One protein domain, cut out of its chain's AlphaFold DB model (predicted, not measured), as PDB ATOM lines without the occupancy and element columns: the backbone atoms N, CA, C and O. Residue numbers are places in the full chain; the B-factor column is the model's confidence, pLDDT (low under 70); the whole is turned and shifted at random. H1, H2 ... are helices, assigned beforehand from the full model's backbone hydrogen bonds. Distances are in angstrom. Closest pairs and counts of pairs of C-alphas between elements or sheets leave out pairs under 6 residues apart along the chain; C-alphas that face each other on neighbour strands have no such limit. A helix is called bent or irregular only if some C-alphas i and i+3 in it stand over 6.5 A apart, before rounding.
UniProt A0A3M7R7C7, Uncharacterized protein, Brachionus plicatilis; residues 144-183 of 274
ATOM      1  N   THR A 144     -52.120 -53.048  29.569       94.06
ATOM      2  CA  THR A 144     -51.888 -54.479  29.352       94.06
ATOM      3  C   THR A 144     -51.936 -54.811  27.865       94.06
ATOM      4  O   THR A 144     -52.776 -54.300  27.123       94.06
ATOM      5  N   LYS A 145     -51.051 -55.701  27.405       93.94
ATOM      6  CA  LYS A 145     -51.137 -56.229  26.036       93.94
ATOM      7  C   LYS A 145     -52.365 -57.113  25.893       93.94
ATOM      8  O   LYS A 145     -52.677 -57.891  26.792       93.94
ATOM      9  N   GLN A 146     -52.993 -57.075  24.722       94.44
ATOM     10  CA  GLN A 146     -54.001 -58.067  24.395       94.44
ATOM     11  C   GLN A 146     -53.308 -59.419  24.200       94.44
ATOM     12  O   GLN A 146     -52.427 -59.558  23.346       94.44
ATOM     13  N   LEU A 147     -53.714 -60.425  24.976       93.88
ATOM     14  CA  LEU A 147     -53.245 -61.794  24.787       93.88
ATOM     15  C   LEU A 147     -53.750 -62.304  23.436       93.88
ATOM     16  O   LEU A 147     -54.950 -62.308  23.156       93.88
ATOM     17  N   THR A 148     -52.830 -62.712  22.566       93.88
ATOM     18  CA  THR A 148     -53.165 -63.174  21.217       93.88
ATOM     19  C   THR A 148     -52.452 -64.484  20.929       93.88
ATOM     20  O   THR A 148     -51.295 -64.668  21.292       93.88
ATOM     21  N   LYS A 149     -53.154 -65.420  20.281       93.62
ATOM     22  CA  LYS A 149     -52.590 -66.727  19.897       93.62
ATOM     23  C   LYS A 149     -51.825 -66.676  18.571       93.62
ATOM     24  O   LYS A 149     -51.157 -67.638  18.212       93.62
ATOM     25  N   THR A 150     -51.944 -65.581  17.816       95.62
ATOM     26  CA  THR A 150     -51.383 -65.459  16.466       95.62
ATOM     27  C   THR A 150     -50.327 -64.363  16.395       95.62
ATOM     28  O   THR A 150     -50.549 -63.232  16.830       95.62
ATOM     29  N   LYS A 151     -49.200 -64.668  15.736       91.44
ATOM     30  CA  LYS A 151     -48.108 -63.704  15.497       91.44
ATOM     31  C   LYS A 151     -48.571 -62.456  14.745       91.44
ATOM     32  O   LYS A 151     -48.006 -61.381  14.912       91.44
ATOM     33  N   GLN A 152     -49.596 -62.573  13.901       93.00
ATOM     34  CA  GLN A 152     -50.126 -61.426  13.167       93.00
ATOM     35  C   GLN A 152     -50.729 -60.383  14.115       93.00
ATOM     36  O   GLN A 152     -50.422 -59.203  13.973       93.00
ATOM     37  N   ARG A 153     -51.519 -60.810  15.111       91.19
ATOM     38  CA  ARG A 153     -52.110 -59.904  16.110       91.19
ATOM     39  C   ARG A 153     -51.097 -59.423  17.148       91.19
ATOM     40  O   ARG A 153     -51.216 -58.306  17.641       91.19
ATOM     41  N   GLU A 154     -50.069 -60.211  17.445       91.25
ATOM     42  CA  GLU A 154     -48.945 -59.764  18.281       91.25
ATOM     43  C   GLU A 154     -48.227 -58.551  17.663       91.25
ATOM     44  O   GLU A 154     -47.842 -57.616  18.361       91.25
ATOM     45  N   ASN A 155     -48.122 -58.526  16.333       90.56
ATOM     46  CA  ASN A 155     -47.472 -57.450  15.589       90.56
ATOM     47  C   ASN A 155     -48.352 -56.206  15.371       90.56
ATOM     48  O   ASN A 155     -47.908 -55.259  14.714       90.56
ATOM     49  N   PHE A 156     -49.572 -56.172  15.914       94.25
ATOM     50  CA  PHE A 156     -50.418 -54.982  15.842       94.25
ATOM     51  C   PHE A 156     -49.800 -53.834  16.635       94.25
ATOM     52  O   PHE A 156     -49.129 -54.032  17.651       94.25
ATOM     53  N   LEU A 157     -50.042 -52.608  16.164       90.56
ATOM     54  CA  LEU A 157     -49.460 -51.405  16.753       90.56
ATOM     55  C   LEU A 157     -49.782 -51.290  18.247       90.56
ATOM     56  O   LEU A 157     -48.891 -50.996  19.039       90.56
ATOM     57  N   THR A 158     -51.020 -51.598  18.631       92.56
ATOM     58  CA  THR A 158     -51.481 -51.577  20.024       92.56
ATOM     59  C   THR A 158     -50.606 -52.458  20.916       92.56
ATOM     60  O   THR A 158     -50.093 -51.979  21.920       92.56
ATOM     61  N   ASN A 159     -50.317 -53.694  20.504       93.38
ATOM     62  CA  ASN A 159     -49.481 -54.627  21.266       93.38
ATOM     63  C   ASN A 159     -47.989 -54.264  21.253       93.38
ATOM     64  O   ASN A 159     -47.289 -54.469  22.249       93.38
ATOM     65  N   ARG A 160     -47.487 -53.705  20.146       94.06
ATOM     66  CA  ARG A 160     -46.075 -53.309  20.010       94.06
ATOM     67  C   ARG A 160     -45.725 -52.082  20.842       94.06
ATOM     68  O   ARG A 160     -44.614 -52.001  21.362       94.06
ATOM     69  N   VAL A 161     -46.654 -51.138  20.964       93.75
ATOM     70  CA  VAL A 161     -46.414 -49.865  21.651       93.75
ATOM     71  C   VAL A 161     -46.523 -50.005  23.168       93.75
ATOM     72  O   VAL A 161     -45.831 -49.270  23.864       93.75
ATOM     73  N   VAL A 162     -47.276 -50.985  23.690       94.12
ATOM     74  CA  VAL A 162     -47.496 -51.167  25.141       94.12
ATOM     75  C   VAL A 162     -46.200 -51.164  25.954       94.12
ATOM     76  O   VAL A 162     -46.106 -50.450  26.945       94.12
ATOM     77  N   ASN A 163     -45.174 -51.909  25.530       92.81
ATOM     78  CA  ASN A 163     -43.915 -51.970  26.283       92.81
ATOM     79  C   ASN A 163     -43.205 -50.614  26.328       92.81
ATOM     80  O   ASN A 163     -42.726 -50.201  27.379       92.81
ATOM     81  N   SER A 164     -43.137 -49.927  25.185       92.50
ATOM     82  CA  SER A 164     -42.533 -48.596  25.108       92.50
ATOM     83  C   SER A 164     -43.330 -47.588  25.931       92.50
ATOM     84  O   SER A 164     -42.740 -46.753  26.606       92.50
ATOM     85  N   TRP A 165     -44.659 -47.700  25.921       93.38
ATOM     86  CA  TRP A 165     -45.550 -46.844  26.691       93.38
ATOM     87  C   TRP A 165     -45.362 -47.031  28.197       93.38
ATOM     88  O   TRP A 165     -45.137 -46.059  28.906       93.38
ATOM     89  N   ASN A 166     -45.358 -48.278  28.673       93.25
ATOM     90  CA  ASN A 166     -45.170 -48.603  30.090       93.25
ATOM     91  C   ASN A 166     -43.744 -48.321  30.592       93.25
ATOM     92  O   ASN A 166     -43.523 -48.277  31.797       93.25
ATOM     93  N   SER A 167     -42.771 -48.143  29.691       93.69
ATOM     94  CA  SER A 167     -41.411 -47.725  30.056       93.69
ATOM     95  C   SER A 167     -41.262 -46.215  30.270       93.69
ATOM     96  O   SER A 167     -40.199 -45.765  30.697       93.69
ATOM     97  N   LEU A 168     -42.294 -45.424  29.954       94.50
ATOM     98  CA  LEU A 168     -42.271 -43.984  30.186       94.50
ATOM     99  C   LEU A 168     -42.362 -43.676  31.692       94.50
ATOM    100  O   LEU A 168     -43.037 -44.397  32.427       94.50
ATOM    101  N   PRO A 169     -41.737 -42.582  32.164       95.38
ATOM    102  CA  PRO A 169     -41.906 -42.122  33.537       95.38
ATOM    103  C   PRO A 169     -43.380 -41.882  33.886       95.38
ATOM    104  O   PRO A 169     -44.142 -41.337  33.080       95.38
ATOM    105  N   SER A 170     -43.762 -42.227  35.118       93.31
ATOM    106  CA  SER A 170     -45.131 -42.071  35.631       93.31
ATOM    107  C   SER A 170     -45.645 -40.635  35.511       93.31
ATOM    108  O   SER A 170     -46.812 -40.425  35.203       93.31
ATOM    109  N   GLU A 171     -44.774 -39.636  35.652       94.50
ATOM    110  CA  GLU A 171     -45.108 -38.218  35.483       94.50
ATOM    111  C   GLU A 171     -45.605 -37.852  34.078       94.50
ATOM    112  O   GLU A 171     -46.342 -36.871  33.920       94.50
ATOM    113  N   ILE A 172     -45.157 -38.593  33.059       95.94
ATOM    114  CA  ILE A 172     -45.594 -38.424  31.672       95.94
ATOM    115  C   ILE A 172     -46.912 -39.163  31.484       95.94
ATOM    116  O   ILE A 172     -47.862 -38.566  30.990       95.94
ATOM    117  N   ILE A 173     -46.988 -40.427  31.916       94.44
ATOM    118  CA  ILE A 173     -48.180 -41.279  31.763       94.44
ATOM    119  C   ILE A 173     -49.392 -40.662  32.476       94.44
ATOM    120  O   ILE A 173     -50.469 -40.579  31.892       94.44
ATOM    121  N   ASN A 174     -49.199 -40.151  33.694       93.56
ATOM    122  CA  ASN A 174     -50.245 -39.576  34.542       93.56
ATOM    123  C   ASN A 174     -50.492 -38.079  34.269       93.56
ATOM    124  O   ASN A 174     -50.968 -37.349  35.141       93.56
ATOM    125  N   ALA A 175     -50.129 -37.567  33.090       95.25
ATOM    126  CA  ALA A 175     -50.367 -36.168  32.754       95.25
ATOM    127  C   ALA A 175     -51.876 -35.859  32.696       95.25
ATOM    128  O   ALA A 175     -52.633 -36.502  31.975       95.25
ATOM    129  N   SER A 176     -52.296 -34.810  33.404       95.00
ATOM    130  CA  SER A 176     -53.707 -34.419  33.564       95.00
ATOM    131  C   SER A 176     -54.418 -33.986  32.277       95.00
ATOM    132  O   SER A 176     -55.644 -33.915  32.237       95.00
ATOM    133  N   SER A 177     -53.672 -33.666  31.218       97.19
ATOM    134  CA  SER A 177     -54.236 -33.281  29.928       97.19
ATOM    135  C   SER A 177     -53.401 -33.813  28.775       97.19
ATOM    136  O   SER A 177     -52.182 -33.969  28.874       97.19
ATOM    137  N   LYS A 178     -54.049 -34.013  27.624       96.31
ATOM    138  CA  LYS A 178     -53.383 -34.429  26.382       96.31
ATOM    139  C   LYS A 178     -52.266 -33.466  25.968       96.31
ATOM    140  O   LYS A 178     -51.261 -33.901  25.414       96.31
ATOM    141  N   ASN A 179     -52.438 -32.166  26.213       97.44
ATOM    142  CA  ASN A 179     -51.431 -31.171  25.848       97.44
ATOM    143  C   ASN A 179     -50.211 -31.249  26.774       97.44
ATOM    144  O   ASN A 179     -49.078 -31.235  26.305       97.44
ATOM    145  N   ASN A 180     -50.443 -31.427  28.077       97.56
ATOM    146  CA  ASN A 180     -49.375 -31.636  29.051       97.56
ATOM    147  C   ASN A 180     -48.610 -32.941  28.769       97.56
ATOM    148  O   ASN A 180     -47.383 -32.948  28.760       97.56
ATOM    149  N   PHE A 181     -49.332 -34.018  28.438       96.25
ATOM    150  CA  PHE A 181     -48.746 -35.288  28.006       96.25
ATOM    151  C   PHE A 181     -47.785 -35.096  26.829       96.25
ATOM    152  O   PHE A 181     -46.631 -35.511  26.904       96.25
ATOM    153  N   LYS A 182     -48.236 -34.422  25.760       96.75
ATOM    154  CA  LYS A 182     -47.409 -34.151  24.574       96.75
ATOM    155  C   LYS A 182     -46.152 -33.364  24.929       96.75
ATOM    156  O   LYS A 182     -45.060 -33.796  24.588       96.75
ATOM    157  N   ASN A 183     -46.296 -32.270  25.676       97.81
ATOM    158  CA  ASN A 183     -45.166 -31.416  26.047       97.81
ATOM    159  C   ASN A 183     -44.120 -32.168  26.886       97.81
ATOM    160  O   ASN A 183     -42.914 -32.033  26.652       97.81
TER     161      ASN A 183
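This is residues 144 to 183 of the 274 residues of an uncharacterized protein of Brachionus plicatilis (UniProt A0A3M7R7C7). Four short helices are strung along a loose rod, with H2, the longest, in the middle, H1 towards one end and H3 and H4 at the other. The 40 printed residues hold H1 to H4 in that order and no named strand, an all helix class. The whole is loose, with a radius of gyration of the C-alphas of 12.9 A and spans of 36 by 15 by 12 A.

H2, residues 157 to 166, is close to but not clearly touching H1, residues 151 to 154; their closest C-alphas, Glu 154 and Arg 160, are 7.3 A apart. H3, residues 170 to 173, is likewise close but not clearly touching H2, with closest C-alphas Trp 165 and Ile 173 at 8.0 A. H4, residues 178 to 183, is close but not clearly touching H3, through the C-alphas of Ile 172 and Phe 181 at 5.8 A. H2 and H4 are apart. Every O i to N i+4 pair is within hydrogen-bond range in H4, and 4 of 6 in H2; H1 and H3 are too short for such a pair.

H2 measures 14.3 A from C-alpha 157 at (-49.460, -51.405, 16.753) to C-alpha 166, and is only just irregular, C-alphas 160 and 163 being 6.8 A apart. H4 measures 8.8 A and ends at C-alpha 183, (-45.166, -31.416, 26.047).

The farthest C-alphas, Lys 149 and Asn 183, are 36.6 A apart. The printed part has no cut, its three links between helices are tight, and no printed residue is under 70 in pLDDT.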